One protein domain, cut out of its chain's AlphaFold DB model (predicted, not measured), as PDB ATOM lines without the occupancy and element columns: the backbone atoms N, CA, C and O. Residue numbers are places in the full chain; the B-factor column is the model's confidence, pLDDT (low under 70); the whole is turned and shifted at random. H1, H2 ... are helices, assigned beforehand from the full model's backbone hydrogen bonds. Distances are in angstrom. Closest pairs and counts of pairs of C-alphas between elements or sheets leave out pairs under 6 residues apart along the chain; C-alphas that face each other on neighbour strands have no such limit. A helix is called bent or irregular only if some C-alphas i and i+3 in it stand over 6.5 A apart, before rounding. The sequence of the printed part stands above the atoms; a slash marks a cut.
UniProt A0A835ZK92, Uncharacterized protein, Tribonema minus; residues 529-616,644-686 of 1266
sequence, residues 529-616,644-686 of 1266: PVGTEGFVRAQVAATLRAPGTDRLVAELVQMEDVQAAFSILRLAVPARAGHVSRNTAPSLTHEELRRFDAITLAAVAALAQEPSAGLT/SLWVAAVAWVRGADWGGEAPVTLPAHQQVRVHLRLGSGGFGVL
ATOM      1  N   PRO A 529     139.593 246.961 209.198       62.88
ATOM      2  CA  PRO A 529     138.777 246.931 210.413       62.88
ATOM      3  C   PRO A 529     138.283 245.519 210.746       62.88
ATOM      4  O   PRO A 529     137.767 244.812 209.877       62.88
ATOM      5  N   VAL A 530     138.439 245.101 212.005       61.12
ATOM      6  CA  VAL A 530     138.109 243.739 212.452       61.12
ATOM      7  C   VAL A 530     136.636 243.433 212.165       61.12
ATOM      8  O   VAL A 530     135.752 244.161 212.603       61.12
ATOM      9  N   GLY A 531     136.384 242.353 211.422       62.50
ATOM     10  CA  GLY A 531     135.042 241.949 210.981       62.50
ATOM     11  C   GLY A 531     134.655 242.402 209.567       62.50
ATOM     12  O   GLY A 531     133.692 241.875 209.021       62.50
ATOM     13  N   THR A 532     135.410 243.302 208.928       73.56
ATOM     14  CA  THR A 532     135.249 243.568 207.483       73.56
ATOM     15  C   THR A 532     135.763 242.397 206.646       73.56
ATOM     16  O   THR A 532     136.669 241.675 207.073       73.56
ATOM     17  N   GLU A 533     135.233 242.223 205.429       71.81
ATOM     18  CA  GLU A 533     135.638 241.109 204.562       71.81
ATOM     19  C   GLU A 533     137.149 241.128 204.285       71.81
ATOM     20  O   GLU A 533     137.791 240.089 204.381       71.81
ATOM     21  N   GLY A 534     137.751 242.300 204.051       75.19
ATOM     22  CA  GLY A 534     139.199 242.431 203.857       75.19
ATOM     23  C   GLY A 534     140.026 241.948 205.058       75.19
ATOM     24  O   GLY A 534     141.044 241.283 204.869       75.19
ATOM     25  N   PHE A 535     139.574 242.207 206.293       76.50
ATOM     26  CA  PHE A 535     140.239 241.692 207.493       76.50
ATOM     27  C   PHE A 535     140.099 240.170 207.596       76.50
ATOM     28  O   PHE A 535     141.075 239.481 207.888       76.50
ATOM     29  N   VAL A 536     138.900 239.636 207.336       73.06
ATOM     30  CA  VAL A 536     138.655 238.187 207.350       73.06
ATOM     31  C   VAL A 536     139.497 237.498 206.276       73.06
ATOM     32  O   VAL A 536     140.201 236.545 206.597       73.06
ATOM     33  N   ARG A 537     139.515 238.022 205.043       79.38
ATOM     34  CA  ARG A 537     140.358 237.541 203.938       79.38
ATOM     35  C   ARG A 537     141.837 237.522 204.330       79.38
ATOM     36  O   ARG A 537     142.464 236.472 204.236       79.38
ATOM     37  N   ALA A 538     142.375 238.636 204.832       79.88
ATOM     38  CA  ALA A 538     143.779 238.735 205.232       79.88
ATOM     39  C   ALA A 538     144.135 237.794 206.399       79.88
ATOM     40  O   ALA A 538     145.154 237.110 206.349       79.88
ATOM     41  N   GLN A 539     143.290 237.706 207.431       82.31
ATOM     42  CA  GLN A 539     143.518 236.834 208.588       82.31
ATOM     43  C   GLN A 539     143.421 235.346 208.215       82.31
ATOM     44  O   GLN A 539     144.217 234.549 208.715       82.31
ATOM     45  N   VAL A 540     142.480 234.968 207.342       80.69
ATOM     46  CA  VAL A 540     142.328 233.602 206.813       80.69
ATOM     47  C   VAL A 540     143.523 233.236 205.937       80.69
ATOM     48  O   VAL A 540     144.160 232.221 206.203       80.69
ATOM     49  N   ALA A 541     143.896 234.088 204.977       83.12
ATOM     50  CA  ALA A 541     145.074 233.886 204.134       83.12
ATOM     51  C   ALA A 541     146.361 233.772 204.969       83.12
ATOM     52  O   ALA A 541     147.123 232.831 204.781       83.12
ATOM     53  N   ALA A 542     146.577 234.646 205.956       84.81
ATOM     54  CA  ALA A 542     147.734 234.562 206.850       84.81
ATOM     55  C   ALA A 542     147.749 233.275 207.697       84.81
ATOM     56  O   ALA A 542     148.818 232.737 207.969       84.81
ATOM     57  N   THR A 543     146.581 232.759 208.098       85.56
ATOM     58  CA  THR A 543     146.475 231.504 208.867       85.56
ATOM     59  C   THR A 543     146.722 230.281 207.983       85.56
ATOM     60  O   THR A 543     147.407 229.345 208.392       85.56
ATOM     61  N   LEU A 544     146.196 230.284 206.757       84.38
ATOM     62  CA  LEU A 544     146.358 229.186 205.804       84.38
ATOM     63  C   LEU A 544     147.767 229.159 205.206       84.38
ATOM     64  O   LEU A 544     148.372 228.099 205.174       84.38
ATOM     65  N   ARG A 545     148.350 230.303 204.840       86.69
ATOM     66  CA  ARG A 545     149.711 230.394 204.279       86.69
ATOM     67  C   ARG A 545     150.820 230.356 205.351       86.69
ATOM     68  O   ARG A 545     152.001 230.393 205.006       86.69
ATOM     69  N   ALA A 546     150.471 230.265 206.640       85.81
ATOM     70  CA  ALA A 546     151.432 230.159 207.742       85.81
ATOM     71  C   ALA A 546     152.334 228.912 207.603       85.81
ATOM     72  O   ALA A 546     151.831 227.841 207.257       85.81
ATOM     73  N   PRO A 547     153.633 228.972 207.971       78.62
ATOM     74  CA  PRO A 547     154.560 227.846 207.813       78.62
ATOM     75  C   PRO A 547     154.064 226.507 208.373       78.62
ATOM     76  O   PRO A 547     154.259 225.473 207.734       78.62
ATOM     77  N   GLY A 548     153.365 226.539 209.515       82.56
ATOM     78  CA  GLY A 548     152.810 225.359 210.183       82.56
ATOM     79  C   GLY A 548     151.676 224.640 209.437       82.56
ATOM     80  O   GLY A 548     151.438 223.472 209.731       82.56
ATOM     81  N   THR A 549     151.005 225.275 208.467       81.62
ATOM     82  CA  THR A 549     149.905 224.654 207.695       81.62
ATOM     83  C   THR A 549     150.365 223.429 206.921       81.62
ATOM     84  O   THR A 549     149.655 222.423 206.899       81.62
ATOM     85  N   ASP A 550     151.544 223.516 206.309       82.44
ATOM     86  CA  ASP A 550     152.095 222.468 205.446       82.44
ATOM     87  C   ASP A 550     153.243 221.720 206.133       82.44
ATOM     88  O   ASP A 550     153.978 220.985 205.479       82.44
ATOM     89  N   ARG A 551     153.387 221.876 207.461       85.75
ATOM     90  CA  ARG A 551     154.413 221.188 208.260       85.75
ATOM     91  C   ARG A 551     154.364 219.676 208.042       85.75
ATOM     92  O   ARG A 551     155.399 219.095 207.750       85.75
ATOM     93  N   LEU A 552     153.167 219.081 208.077       84.56
ATOM     94  CA  LEU A 552     152.981 217.664 207.756       84.56
ATOM     95  C   LEU A 552     153.505 217.338 206.352       84.56
ATOM     96  O   LEU A 552     154.200 216.351 206.180       84.56
ATOM     97  N   VAL A 553     153.209 218.161 205.343       86.69
ATOM     98  CA  VAL A 553     153.655 217.901 203.963       86.69
ATOM     99  C   VAL A 553     155.183 217.987 203.858       86.69
ATOM    100  O   VAL A 553     155.790 217.169 203.175       86.69
ATOM    101  N   ALA A 554     155.814 218.917 204.579       87.00
ATOM    102  CA  ALA A 554     157.268 219.020 204.644       87.00
ATOM    103  C   ALA A 554     157.923 217.850 205.396       87.00
ATOM    104  O   ALA A 554     158.937 217.339 204.931       87.00
ATOM    105  N   GLU A 555     157.326 217.389 206.498       88.12
ATOM    106  CA  GLU A 555     157.765 216.194 207.228       88.12
ATOM    107  C   GLU A 555     157.617 214.931 206.356       88.12
ATOM    108  O   GLU A 555     158.544 214.131 206.294       88.12
ATOM    109  N   LEU A 556     156.522 214.792 205.595       87.44
ATOM    110  CA  LEU A 556     156.335 213.695 204.632       87.44
ATOM    111  C   LEU A 556     157.389 213.716 203.513       87.44
ATOM    112  O   LEU A 556     157.934 212.671 203.181       87.44
ATOM    113  N   VAL A 557     157.717 214.884 202.949       88.00
ATOM    114  CA  VAL A 557     158.777 215.022 201.925       88.00
ATOM    115  C   VAL A 557     160.174 214.679 202.477       88.00
ATOM    116  O   VAL A 557     161.064 214.332 201.703       88.00
ATOM    117  N   GLN A 558     160.367 214.733 203.797       87.00
ATOM    118  CA  GLN A 558     161.616 214.378 204.482       87.00
ATOM    119  C   GLN A 558     161.672 212.920 204.979       87.00
ATOM    120  O   GLN A 558     162.713 212.502 205.480       87.00
ATOM    121  N   MET A 559     160.599 212.132 204.847       86.88
ATOM    122  CA  MET A 559     160.605 210.720 205.249       86.88
ATOM    123  C   MET A 559     161.496 209.862 204.338       86.88
ATOM    124  O   MET A 559     161.431 209.946 203.112       86.88
ATOM    125  N   GLU A 560     162.269 208.964 204.951       83.50
ATOM    126  CA  GLU A 560     163.104 207.985 204.239       83.50
ATOM    127  C   GLU A 560     162.254 206.970 203.451       83.50
ATOM    128  O   GLU A 560     162.545 206.673 202.287       83.50
ATOM    129  N   ASP A 561     161.162 206.493 204.061       83.44
ATOM    130  CA  ASP A 561     160.143 205.674 203.402       83.44
ATOM    131  C   ASP A 561     159.193 206.548 202.565       83.44
ATOM    132  O   ASP A 561     158.189 207.095 203.035       83.44
ATOM    133  N   VAL A 562     159.512 206.624 201.273       80.81
ATOM    134  CA  VAL A 562     158.720 207.314 200.248       80.81
ATOM    135  C   VAL A 562     157.363 206.632 200.000       80.81
ATOM    136  O   VAL A 562     156.402 207.321 199.650       80.81
ATOM    137  N   GLN A 563     157.237 205.312 200.203       76.56
ATOM    138  CA  GLN A 563     155.962 204.600 200.053       76.56
ATOM    139  C   GLN A 563     155.000 204.981 201.186       76.56
ATOM    140  O   GLN A 563     153.832 205.290 200.915       76.56
ATOM    141  N   ALA A 564     155.477 205.035 202.434       79.62
ATOM    142  CA  ALA A 564     154.709 205.570 203.557       79.62
ATOM    143  C   ALA A 564     154.371 207.048 203.341       79.62
ATOM    144  O   ALA A 564     153.200 207.420 203.434       79.62
ATOM    145  N   ALA A 565     155.355 207.872 202.971       85.75
ATOM    146  CA  ALA A 565     155.165 209.300 202.740       85.75
ATOM    147  C   ALA A 565     154.064 209.593 201.709       85.75
ATOM    148  O   ALA A 565     153.122 210.341 201.982       85.75
ATOM    149  N   PHE A 566     154.139 208.953 200.538       84.00
ATOM    150  CA  PHE A 566     153.153 209.096 199.469       84.00
ATOM    151  C   PHE A 566     151.777 208.541 199.874       84.00
ATOM    152  O   PHE A 566     150.743 209.139 199.559       84.00
ATOM    153  N   SER A 567     151.745 207.432 200.620       79.94
ATOM    154  CA  SER A 567     150.501 206.845 201.136       79.94
ATOM    155  C   SER A 567     149.796 207.772 202.127       79.94
ATOM    156  O   SER A 567     148.591 208.006 201.993       79.94
ATOM    157  N   ILE A 568     150.533 208.345 203.084       85.19
ATOM    158  CA  ILE A 568     149.999 209.296 204.064       85.19
ATOM    159  C   ILE A 568     149.573 210.589 203.360       85.19
ATOM    160  O   ILE A 568     148.471 211.068 203.620       85.19
ATOM    161  N   LEU A 569     150.367 211.109 202.414       86.38
ATOM    162  CA  LEU A 569     150.011 212.288 201.616       86.38
ATOM    163  C   LEU A 569     148.667 212.081 200.901       86.38
ATOM    164  O   LEU A 569     147.748 212.888 201.054       86.38
ATOM    165  N   ARG A 570     148.502 210.956 200.193       83.19
ATOM    166  CA  ARG A 570     147.258 210.614 199.486       83.19
ATOM    167  C   ARG A 570     146.048 210.490 200.421       83.19
ATOM    168  O   ARG A 570     144.942 210.846 200.019       83.19
ATOM    169  N   LEU A 571     146.235 209.985 201.642       79.88
ATOM    170  CA  LEU A 571     145.167 209.857 202.642       79.88
ATOM    171  C   LEU A 571     144.832 211.196 203.325       79.88
ATOM    172  O   LEU A 571     143.664 211.466 203.603       79.88
ATOM    173  N   ALA A 572     145.829 212.051 203.562       82.44
ATOM    174  CA  ALA A 572     145.664 213.346 204.216       82.44
ATOM    175  C   ALA A 572     145.062 214.415 203.287       82.44
ATOM    176  O   ALA A 572     144.265 215.242 203.736       82.44
ATOM    177  N   VAL A 573     145.403 214.392 201.993       83.69
ATOM    178  CA  VAL A 573     145.012 215.419 201.011       83.69
ATOM    179  C   VAL A 573     143.498 215.697 200.961       83.69
ATOM    180  O   VAL A 573     143.130 216.866 201.082       83.69
ATOM    181  N   PRO A 574     142.587 214.703 200.872       79.81
ATOM    182  CA  PRO A 574     141.144 214.970 200.859       79.81
ATOM    183  C   PRO A 574     140.635 215.615 202.157       79.81
ATOM    184  O   PRO A 574     139.793 216.513 202.123       79.81
ATOM    185  N   ALA A 575     141.171 215.192 203.308       77.50
ATOM    186  CA  ALA A 575     140.813 215.753 204.608       77.50
ATOM    187  C   ALA A 575     141.339 217.190 204.775       77.50
ATOM    188  O   ALA A 575     140.638 218.040 205.332       77.50
ATOM    189  N   ARG A 576     142.540 217.483 204.254       82.81
ATOM    190  CA  ARG A 576     143.142 218.822 204.281       82.81
ATOM    191  C   ARG A 576     142.459 219.776 203.304       82.81
ATOM    192  O   ARG A 576     142.103 220.869 203.731       82.81
ATOM    193  N   ALA A 577     142.158 219.348 202.075       83.81
ATOM    194  CA  ALA A 577     141.337 220.113 201.131       83.81
ATOM    195  C   ALA A 577     139.984 220.470 201.762       83.81
ATOM    196  O   ALA A 577     139.655 221.644 201.898       83.81
ATOM    197  N   GLY A 578     139.258 219.474 202.285       79.38
ATOM    198  CA  GLY A 578     137.994 219.701 202.988       79.38
ATOM    199  C   GLY A 578     138.122 220.525 204.276       79.38
ATOM    200  O   GLY A 578     137.131 221.086 204.734       79.38
ATOM    201  N   HIS A 579     139.298 220.622 204.904       82.06
ATOM    202  CA  HIS A 579     139.545 221.586 205.981       82.06
ATOM    203  C   HIS A 579     139.689 223.006 205.422       82.06
ATOM    204  O   HIS A 579     139.001 223.897 205.916       82.06
ATOM    205  N   VAL A 580     140.505 223.212 204.382       83.56
ATOM    206  CA  VAL A 580     140.659 224.517 203.720       83.56
ATOM    207  C   VAL A 580     139.293 225.025 203.245       83.56
ATOM    208  O   VAL A 580     138.868 226.072 203.720       83.56
ATOM    209  N   SER A 581     138.527 224.238 202.474       84.12
ATOM    210  CA  SER A 581     137.212 224.640 201.929       84.12
ATOM    211  C   SER A 581     136.164 225.053 202.973       84.12
ATOM    212  O   SER A 581     135.182 225.699 202.618       84.12
ATOM    213  N   ARG A 582     136.321 224.636 204.241       82.19
ATOM    214  CA  ARG A 582     135.413 224.973 205.356       82.19
ATOM    215  C   ARG A 582     135.904 226.136 206.222       82.19
ATOM    216  O   ARG A 582     135.133 226.623 207.041       82.19
ATOM    217  N   ASN A 583     137.164 226.546 206.079       81.62
ATOM    218  CA  ASN A 583     137.772 227.643 206.840       81.62
ATOM    219  C   ASN A 583     138.134 228.849 205.949       81.62
ATOM    220  O   ASN A 583     138.447 229.920 206.464       81.62
ATOM    221  N   THR A 584     138.052 228.707 204.623       83.25
ATOM    222  CA  THR A 584     138.060 229.816 203.667       83.25
ATOM    223  C   THR A 584     136.681 230.457 203.533       83.25
ATOM    224  O   THR A 584     135.660 229.772 203.484       83.25
ATOM    225  N   ALA A 585     136.642 231.785 203.392       81.19
ATOM    226  CA  ALA A 585     135.462 232.455 202.848       81.19
ATOM    227  C   ALA A 585     135.248 232.001 201.386       81.19
ATOM    228  O   ALA A 585     136.249 231.854 200.678       81.19
ATOM    229  N   PRO A 586     134.003 231.824 200.894       80.56
ATOM    230  CA  PRO A 586     133.736 231.338 199.533       80.56
ATOM    231  C   PRO A 586     134.485 232.095 198.426       80.56
ATOM    232  O   PRO A 586     134.958 231.472 197.479       80.56
ATOM    233  N   SER A 587     134.668 233.409 198.596       79.62
ATOM    234  CA  SER A 587     135.418 234.301 197.701       79.62
ATOM    235  C   SER A 587     136.926 234.009 197.613       79.62
ATOM    236  O   SER A 587     137.543 234.366 196.616       79.62
ATOM    237  N   LEU A 588     137.521 233.340 198.610       82.06
ATOM    238  CA  LEU A 588     138.921 232.884 198.604       82.06
ATOM    239  C   LEU A 588     139.079 231.374 198.395       82.06
ATOM    240  O   LEU A 588     140.181 230.913 198.099       82.06
ATOM    241  N   THR A 589     138.008 230.593 198.562       84.69
ATOM    242  CA  THR A 589     138.057 229.124 198.548       84.69
ATOM    243  C   THR A 589     138.780 228.581 197.313       84.69
ATOM    244  O   THR A 589     139.671 227.753 197.458       84.69
ATOM    245  N   HIS A 590     138.493 229.084 196.109       84.62
ATOM    246  CA  HIS A 590     139.154 228.614 194.882       84.62
ATOM    247  C   HIS A 590     140.625 229.072 194.729       84.62
ATOM    248  O   HIS A 590     141.386 228.472 193.974       84.62
ATOM    249  N   GLU A 591     141.064 230.120 195.430       86.94
ATOM    250  CA  GLU A 591     142.453 230.607 195.396       86.94
ATOM    251  C   GLU A 591     143.345 229.792 196.348       86.94
ATOM    252  O   GLU A 591     144.331 229.187 195.928       86.94
ATOM    253  N   GLU A 592     142.953 229.693 197.620       88.44
ATOM    254  CA  GLU A 592     143.698 228.938 198.638       88.44
ATOM    255  C   GLU A 592     143.714 227.434 198.347       88.44
ATOM    256  O   GLU A 592     144.717 226.757 198.576       88.44
ATOM    257  N   LEU A 593     142.632 226.897 197.777       87.81
ATOM    258  CA  LEU A 593     142.613 225.507 197.347       87.81
ATOM    259  C   LEU A 593     143.498 225.249 196.112       87.81
ATOM    260  O   LEU A 593     144.056 224.159 196.010       87.81
ATOM    261  N   ARG A 594     143.697 226.229 195.214       87.19
ATOM    262  CA  ARG A 594     144.702 226.119 194.135       87.19
ATOM    263  C   ARG A 594     146.128 226.147 194.693       87.19
ATOM    264  O   ARG A 594     146.947 225.345 194.251       87.19
ATOM    265  N   ARG A 595     146.420 226.971 195.714       89.62
ATOM    266  CA  ARG A 595     147.709 226.897 196.440       89.62
ATOM    267  C   ARG A 595     147.927 225.519 197.055       89.62
ATOM    268  O   ARG A 595     149.011 224.959 196.922       89.62
ATOM    269  N   PHE A 596     146.899 224.947 197.682       89.88
ATOM    270  CA  PHE A 596     146.984 223.606 198.257       89.88
ATOM    271  C   PHE A 596     147.215 222.514 197.194       89.88
ATOM    272  O   PHE A 596     148.032 221.612 197.416       89.88
ATOM    273  N   ASP A 597     146.572 222.618 196.023       85.31
ATOM    274  CA  ASP A 597     146.833 221.735 194.877       85.31
ATOM    275  C   ASP A 597     148.313 221.828 194.435       85.31
ATOM    276  O   ASP A 597     148.990 220.804 194.311       85.31
ATOM    277  N   ALA A 598     148.848 223.045 194.279       87.81
ATOM    278  CA  ALA A 598     150.222 223.306 193.834       87.81
ATOM    279  C   ALA A 598     151.310 222.915 194.859       87.81
ATOM    280  O   ALA A 598     152.337 222.351 194.479       87.81
ATOM    281  N   ILE A 599     151.079 223.139 196.159       90.06
ATOM    282  CA  ILE A 599     151.953 222.655 197.246       90.06
ATOM    283  C   ILE A 599     152.002 221.123 197.237       90.06
ATOM    284  O   ILE A 599     153.067 220.522 197.331       90.06
ATOM    285  N   THR A 600     150.860 220.463 197.055       89.31
ATOM    286  CA  THR A 600     150.813 218.997 197.009       89.31
ATOM    287  C   THR A 600     151.459 218.438 195.728       89.31
ATOM    288  O   THR A 600     152.100 217.388 195.784       89.31
ATOM    289  N   LEU A 601     151.363 219.136 194.585       85.94
ATOM    290  CA  LEU A 601     152.117 218.805 193.364       85.94
ATOM    291  C   LEU A 601     153.627 218.825 193.606       85.94
ATOM    292  O   LEU A 601     154.310 217.854 193.278       85.94
ATOM    293  N   ALA A 602     154.140 219.896 194.218       88.56
ATOM    294  CA  ALA A 602     155.554 220.007 194.566       88.56
ATOM    295  C   ALA A 602     155.998 218.899 195.542       88.56
ATOM    296  O   ALA A 602     157.102 218.377 195.406       88.56
ATOM    297  N   ALA A 603     155.125 218.474 196.462       89.56
ATOM    298  CA  ALA A 603     155.411 217.375 197.384       89.56
ATOM    299  C   ALA A 603     155.530 216.027 196.656       89.56
ATOM    300  O   ALA A 603     156.464 215.270 196.901       89.56
ATOM    301  N   VAL A 604     154.627 215.738 195.712       86.81
ATOM    302  CA  VAL A 604     154.716 214.535 194.866       86.81
ATOM    303  C   VAL A 604     155.951 214.569 193.970       86.81
ATOM    304  O   VAL A 604     156.600 213.539 193.807       86.81
ATOM    305  N   ALA A 605     156.297 215.730 193.411       84.38
ATOM    306  CA  ALA A 605     157.500 215.887 192.602       84.38
ATOM    307  C   ALA A 605     158.770 215.600 193.421       84.38
ATOM    308  O   ALA A 605     159.606 214.816 192.976       84.38
ATOM    309  N   ALA A 606     158.868 216.148 194.636       85.81
ATOM    310  CA  ALA A 606     159.973 215.884 195.556       85.81
ATOM    311  C   ALA A 606     160.037 214.402 195.983       85.81
ATOM    312  O   ALA A 606     161.107 213.801 195.946       85.81
ATOM    313  N   LEU A 607     158.898 213.772 196.294       84.25
ATOM    314  CA  LEU A 607     158.831 212.334 196.604       84.25
ATOM    315  C   LEU A 607     159.199 211.440 195.405       84.25
ATOM    316  O   LEU A 607     159.736 210.352 195.594       84.25
ATOM    317  N   ALA A 608     158.944 211.879 194.169       78.88
ATOM    318  CA  ALA A 608     159.356 211.168 192.955       78.88
ATOM    319  C   ALA A 608     160.845 211.373 192.602       78.88
ATOM    320  O   ALA A 608     161.400 210.619 191.796       78.88
ATOM    321  N   GLN A 609     161.510 212.378 193.172       76.56
ATOM    322  CA  GLN A 609     162.921 212.668 192.923       76.56
ATOM    323  C   GLN A 609     163.847 211.752 193.734       76.56
ATOM    324  O   GLN A 609     163.454 211.086 194.692       76.56
ATOM    325  N   GLU A 610     165.092 211.638 193.278       58.38
ATOM    326  CA  GLU A 610     166.162 211.008 194.057       58.38
ATOM    327  C   GLU A 610     166.781 212.061 194.989       58.38
ATOM    328  O   GLU A 610     166.893 213.208 194.564       58.38
ATOM    329  N   PRO A 611     167.219 211.718 196.218       55.72
ATOM    330  CA  PRO A 611     167.737 212.709 197.175       55.72
ATOM    331  C   PRO A 611     168.940 213.523 196.671       55.72
ATOM    332  O   PRO A 611     169.167 214.637 197.127       55.72
ATOM    333  N   SER A 612     169.699 212.972 195.720       41.81
ATOM    334  CA  SER A 612     170.832 213.608 195.037       41.81
ATOM    335  C   SER A 612     170.447 214.409 193.785       41.81
ATOM    336  O   SER A 612     171.266 215.163 193.266       41.81
ATOM    337  N   ALA A 613     169.222 214.254 193.278       44.69
ATOM    338  CA  ALA A 613     168.733 214.898 192.064       44.69
ATOM    339  C   ALA A 613     167.943 216.165 192.419       44.69
ATOM    340  O   ALA A 613     166.714 216.199 192.322       44.69
ATOM    341  N   GLY A 614     168.663 217.203 192.849       40.72
ATOM    342  CA  GLY A 614     168.072 218.516 193.078       40.72
ATOM    343  C   GLY A 614     167.392 219.044 191.813       40.72
ATOM    344  O   GLY A 614     167.996 219.073 190.741       40.72
ATOM    345  N   LEU A 615     166.140 219.487 191.950       44.12
ATOM    346  CA  LEU A 615     165.532 220.438 191.016       44.12
ATOM    347  C   LEU A 615     166.501 221.606 190.766       44.12
ATOM    348  O   LEU A 615     167.182 222.062 191.681       44.12
ATOM    349  N   THR A 616     166.479 222.176 189.570       40.25
ATOM    350  CA  THR A 616     166.739 223.610 189.416       40.25
ATOM    351  C   THR A 616     165.412 224.357 189.586       40.25
ATOM    352  O   THR A 616     164.371 223.841 189.166       40.25
ATOM    353  N   SER A 644     166.140 223.541 200.375       76.50
ATOM    354  CA  SER A 644     165.761 222.427 199.506       76.50
ATOM    355  C   SER A 644     164.603 222.851 198.610       76.50
ATOM    356  O   SER A 644     163.719 223.599 199.023       76.50
ATOM    357  N   LEU A 645     164.618 222.431 197.350       73.50
ATOM    358  CA  LEU A 645     163.812 223.113 196.331       73.50
ATOM    359  C   LEU A 645     162.302 222.915 196.505       73.50
ATOM    360  O   LEU A 645     161.508 223.727 196.040       73.50
ATOM    361  N   TRP A 646     161.924 221.908 197.290       83.62
ATOM    362  CA  TRP A 646     160.633 221.802 197.959       83.62
ATOM    363  C   TRP A 646     160.256 223.070 198.757       83.62
ATOM    364  O   TRP A 646     159.210 223.666 198.510       83.62
ATOM    365  N   VAL A 647     161.112 223.521 199.679       84.19
ATOM    366  CA  VAL A 647     160.926 224.741 200.484       84.19
ATOM    367  C   VAL A 647     160.871 225.985 199.598       84.19
ATOM    368  O   VAL A 647     160.015 226.838 199.826       84.19
ATOM    369  N   ALA A 648     161.717 226.076 198.566       83.62
ATOM    370  CA  ALA A 648     161.680 227.182 197.605       83.62
ATOM    371  C   ALA A 648     160.344 227.232 196.832       83.62
ATOM    372  O   ALA A 648     159.692 228.275 196.786       83.62
ATOM    373  N   ALA A 649     159.884 226.091 196.307       84.81
ATOM    374  CA  ALA A 649     158.603 225.970 195.611       84.81
ATOM    375  C   ALA A 649     157.405 226.304 196.521       84.81
ATOM    376  O   ALA A 649     156.495 227.022 196.109       84.81
ATOM    377  N   VAL A 650     157.411 225.841 197.776       86.38
ATOM    378  CA  VAL A 650     156.358 226.157 198.760       86.38
ATOM    379  C   VAL A 650     156.370 227.634 199.154       86.38
ATOM    380  O   VAL A 650     155.302 228.228 199.302       86.38
ATOM    381  N   ALA A 651     157.545 228.248 199.309       85.94
ATOM    382  CA  ALA A 651     157.661 229.681 199.574       85.94
ATOM    383  C   ALA A 651     157.080 230.512 198.418       85.94
ATOM    384  O   ALA A 651     156.305 231.434 198.667       85.94
ATOM    385  N   TRP A 652     157.375 230.131 197.170       86.38
ATOM    386  CA  TRP A 652     156.841 230.782 195.973       86.38
ATOM    387  C   TRP A 652     155.314 230.640 195.848       86.38
ATOM    388  O   TRP A 652     154.626 231.647 195.706       86.38
ATOM    389  N   VAL A 653     154.747 229.434 196.016       86.06
ATOM    390  CA  VAL A 653     153.278 229.225 195.969       86.06
ATOM    391  C   VAL A 653     152.539 229.993 197.076       86.06
ATOM    392  O   VAL A 653     151.416 230.460 196.880       86.06
ATOM    393  N   ARG A 654     153.157 230.163 198.252       85.25
ATOM    394  CA  ARG A 654     152.604 230.973 199.354       85.25
ATOM    395  C   ARG A 654     152.685 232.485 199.113       85.25
ATOM    396  O   ARG A 654     152.055 233.228 199.871       85.25
ATOM    397  N   GLY A 655     153.417 232.935 198.091       86.50
ATOM    398  CA  GLY A 655     153.548 234.342 197.723       86.50
ATOM    399  C   GLY A 655     152.198 235.037 197.516       86.50
ATOM    400  O   GLY A 655     151.190 234.413 197.157       86.50
ATOM    401  N   ALA A 656     152.171 236.350 197.758       83.31
ATOM    402  CA  ALA A 656     151.016 237.177 197.415       83.31
ATOM    403  C   ALA A 656     150.794 237.165 195.895       83.31
ATOM    404  O   ALA A 656     149.680 236.927 195.437       83.31
ATOM    405  N   ASP A 657     151.892 237.293 195.154       84.94
ATOM    406  CA  ASP A 657     151.968 237.474 193.700       84.94
ATOM    407  C   ASP A 657     151.987 236.141 192.925       84.94
ATOM    408  O   ASP A 657     152.336 236.088 191.747       84.94
ATOM    409  N   TRP A 658     151.627 235.032 193.582       88.50
ATOM    410  CA  TRP A 658     151.562 233.719 192.943       88.50
ATOM    411  C   TRP A 658     150.401 233.651 191.938       88.50
ATOM    412  O   TRP A 658     149.239 233.514 192.328       88.50
ATOM    413  N   GLY A 659     150.726 233.693 190.643       86.25
ATOM    414  CA  GLY A 659     149.765 233.746 189.527       86.25
ATOM    415  C   GLY A 659     148.869 232.514 189.327       86.25
ATOM    416  O   GLY A 659     148.027 232.512 188.434       86.25
ATOM    417  N   GLY A 660     149.004 231.470 190.151       84.00
ATOM    418  CA  GLY A 660     148.177 230.258 190.084       84.00
ATOM    419  C   GLY A 660     148.815 229.063 189.369       84.00
ATOM    420  O   GLY A 660     148.218 227.986 189.352       84.00
ATOM    421  N   GLU A 661     150.010 229.227 188.802       81.75
ATOM    422  CA  GLU A 661     150.751 228.160 188.122       81.75
ATOM    423  C   GLU A 661     151.434 227.212 189.115       81.75
ATOM    424  O   GLU A 661     152.021 227.636 190.110       81.75
ATOM    425  N   ALA A 662     151.397 225.903 188.858       77.38
ATOM    426  CA  ALA A 662     152.099 224.947 189.708       77.38
ATOM    427  C   ALA A 662     153.626 225.035 189.487       77.38
ATOM    428  O   ALA A 662     154.061 225.002 188.338       77.38
ATOM    429  N   PRO A 663     154.457 225.036 190.551       74.62
ATOM    430  CA  PRO A 663     155.920 225.148 190.437       74.62
ATOM    431  C   PRO A 663     156.577 223.920 189.786       74.62
ATOM    432  O   PRO A 663     157.768 223.940 189.484       74.62
ATOM    433  N   VAL A 664     155.816 222.838 189.594       76.12
ATOM    434  CA  VAL A 664     156.199 221.675 188.793       76.12
ATOM    435  C   VAL A 664     155.027 221.320 187.882       76.12
ATOM    436  O   VAL A 664     153.966 220.890 188.343       76.12
ATOM    437  N   THR A 665     155.220 221.491 186.578       66.31
ATOM    438  CA  THR A 665     154.219 221.227 185.542       66.31
ATOM    439  C   THR A 665     154.195 219.746 185.161       66.31
ATOM    440  O   THR A 665     154.860 219.298 184.234       66.31
ATOM    441  N   LEU A 666     153.373 218.961 185.863       61.81
ATOM    442  CA  LEU A 666     152.980 217.628 185.395       61.81
ATOM    443  C   LEU A 666     151.913 217.766 184.287       61.81
ATOM    444  O   LEU A 666     150.863 218.352 184.561       61.81
ATOM    445  N   PRO A 667     152.095 217.211 183.071       59.53
ATOM    446  CA  PRO A 667     151.028 217.098 182.075       59.53
ATOM    447  C   PRO A 667     149.736 216.466 182.620       59.53
ATOM    448  O   PRO A 667     149.771 215.567 183.462       59.53
ATOM    449  N   ALA A 668     148.577 216.882 182.100       58.41
ATOM    450  CA  ALA A 668     147.258 216.529 182.648       58.41
ATOM    451  C   ALA A 668     147.009 215.011 182.811       58.41
ATOM    452  O   ALA A 668     146.402 214.573 183.788       58.41
ATOM    453  N   HIS A 669     147.530 214.175 181.906       56.84
ATOM    454  CA  HIS A 669     147.417 212.716 182.027       56.84
ATOM    455  C   HIS A 669     148.210 212.151 183.223       56.84
ATOM    456  O   HIS A 669     147.811 211.146 183.810       56.84
ATOM    457  N   GLN A 670     149.313 212.799 183.609       60.91
ATOM    458  CA  GLN A 670     150.129 212.451 184.774       60.91
ATOM    459  C   GLN A 670     149.430 212.904 186.058       60.91
ATOM    460  O   GLN A 670     149.315 212.123 186.999       60.91
ATOM    461  N   GLN A 671     148.859 214.116 186.050       61.88
ATOM    462  CA  GLN A 671     148.026 214.645 187.136       61.88
ATOM    463  C   GLN A 671     146.862 213.699 187.486       61.88
ATOM    464  O   GLN A 671     146.677 213.333 188.643       61.88
ATOM    465  N   VAL A 672     146.114 213.224 186.485       57.59
ATOM    466  CA  VAL A 672     145.035 212.235 186.686       57.59
ATOM    467  C   VAL A 672     145.574 210.911 187.253       57.59
ATOM    468  O   VAL A 672     144.924 210.263 188.081       57.59
ATOM    469  N   ARG A 673     146.781 210.504 186.847       58.25
ATOM    470  CA  ARG A 673     147.412 209.261 187.306       58.25
ATOM    471  C   ARG A 673     147.832 209.284 188.770       58.25
ATOM    472  O   ARG A 673     147.684 208.245 189.407       58.25
ATOM    473  N   VAL A 674     148.250 210.419 189.342       58.66
ATOM    474  CA  VAL A 674     148.662 210.503 190.767       58.66
ATOM    475  C   VAL A 674     147.554 210.074 191.746       58.66
ATOM    476  O   VAL A 674     147.815 209.865 192.926       58.66
ATOM    477  N   HIS A 675     146.299 209.960 191.285       54.97
ATOM    478  CA  HIS A 675     145.088 209.675 192.076       54.97
ATOM    479  C   HIS A 675     144.704 210.767 193.085       54.97
ATOM    480  O   HIS A 675     143.570 210.802 193.563       54.97
ATOM    481  N   LEU A 676     145.587 211.737 193.294       52.50
ATOM    482  CA  LEU A 676     145.220 213.095 193.644       52.50
ATOM    483  C   LEU A 676     144.377 213.694 192.494       52.50
ATOM    484  O   LEU A 676     144.781 213.670 191.334       52.50
ATOM    485  N   ARG A 677     143.175 214.200 192.790       47.94
ATOM    486  CA  ARG A 677     142.192 214.708 191.804       47.94
ATOM    487  C   ARG A 677     142.524 216.132 191.314       47.94
ATOM    488  O   ARG A 677     141.817 217.090 191.610       47.94
ATOM    489  N   LEU A 678     143.623 216.242 190.582       48.53
ATOM    490  CA  LEU A 678     144.585 217.350 190.626       48.53
ATOM    491  C   LEU A 678     144.259 218.739 190.026       48.53
ATOM    492  O   LEU A 678     145.190 219.508 189.816       48.53
ATOM    493  N   GLY A 679     143.002 219.122 189.770       42.53
ATOM    494  CA  GLY A 679     142.775 220.472 189.217       42.53
ATOM    495  C   GLY A 679     141.338 220.974 189.149       42.53
ATOM    496  O   GLY A 679     140.623 220.663 188.198       42.53
ATOM    497  N   SER A 680     140.939 221.766 190.144       41.47
ATOM    498  CA  SER A 680     139.878 222.802 190.078       41.47
ATOM    499  C   SER A 680     139.770 223.532 191.427       41.47
ATOM    500  O   SER A 680     138.676 223.687 191.970       41.47
ATOM    501  N   GLY A 681     140.918 223.819 192.051       38.47
ATOM    502  CA  GLY A 681     140.998 224.245 193.443       38.47
ATOM    503  C   GLY A 681     140.487 223.180 194.416       38.47
ATOM    504  O   GLY A 681     139.314 223.155 194.787       38.47
ATOM    505  N   GLY A 682     141.396 222.356 194.928       41.19
ATOM    506  CA  GLY A 682     141.187 221.593 196.158       41.19
ATOM    507  C   GLY A 682     140.774 220.169 195.895       41.19
ATOM    508  O   GLY A 682     139.745 219.716 196.397       41.19
ATOM    509  N   PHE A 683     141.550 219.482 195.063       47.34
ATOM    510  CA  PHE A 683     141.369 218.069 194.730       47.34
ATOM    511  C   PHE A 683     139.928 217.693 194.345       47.34
ATOM    512  O   PHE A 683     139.424 216.604 194.641       47.34
ATOM    513  N   GLY A 684     139.252 218.627 193.672       46.62
ATOM    514  CA  GLY A 684     137.902 218.463 193.163       46.62
ATOM    515  C   GLY A 684     136.809 218.360 194.230       46.62
ATOM    516  O   GLY A 684     135.786 217.761 193.923       46.62
ATOM    517  N   VAL A 685     136.949 218.921 195.440       42.00
ATOM    518  CA  VAL A 685     135.854 218.923 196.447       42.00
ATOM    519  C   VAL A 685     134.531 219.468 195.873       42.00
ATOM    520  O   VAL A 685     133.472 218.927 196.180       42.00
ATOM    521  N   LEU A 686     134.587 220.457 194.971       39.53
ATOM    522  CA  LEU A 686     133.417 221.030 194.282       39.53
ATOM    523  C   LEU A 686     133.049 220.337 192.947       39.53
ATOM    524  O   LEU A 686     131.995 220.617 192.389       39.53
TER     525      LEU A 686
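This is residues 529 to 616 and 644 to 686 of the 1266 residues of an uncharacterized protein of Tribonema minus (UniProt A0A835ZK92). The long helix H4 is the core, with H5 beside it, H2 and the two arms of bent H3 packed on it, and H1 near its first residues. Short H6 sits away from these helices, between two long loop stretches. The printed part has 131 residues with six named helices, H1 to H6 in chain order, and no named strand: all helix. It is compact, radius of gyration of the C-alphas 14.7 A, and elongated, spanning 49 by 28 by 24 A.

Find C-alpha 586 at (133.736, 231.338, 199.533); H4 runs 33.3 A to C-alpha 608 at (159.356, 211.168, 192.955), irregular, with C-alphas 587 and 590 7.4 A apart. H3, residues 562 to 583, was assigned as one helix by its hydrogen bonds but is bent, with C-alphas 571 and 574 6.7 A apart; its arms are H3a, 562 to 571, and H3b, 574 to 583. Look earlier for H1, 533 to 544, 16.1 A, and irregular H2, 547 to 557, 14.7 A, with C-alphas 549 and 552 7.6 A apart. Later come H5, 645 to 653, and H6, 668 to 673.

Begin at H4, the hub. H5 touches it, C-alphas of Ile 599 and Val 650 closest at 5.8 A, opposite ways at a shallow tilt of 12 degrees. H3b and H4 form a hairpin, closest at the C-alphas of Ser 581 and Thr 589, 5.7 A. H2, H3a and H4 make an up-and-down bundle, each running against the one before. H6 is apart from the other helices. Every O i to N i+4 pair is within hydrogen-bond range in H1, H3a, H5 and H6, against 4 of 7 in H2, 5 of 6 in H3b and 17 of 19 in H4.

Residues 617 to 643 are not printed; C-alphas 616 and 644 are 10.2 A apart. The link from H5 to H6 is long. Confidence is under 70 at residues 529 to 531, 610 to 616 and 665 to 686.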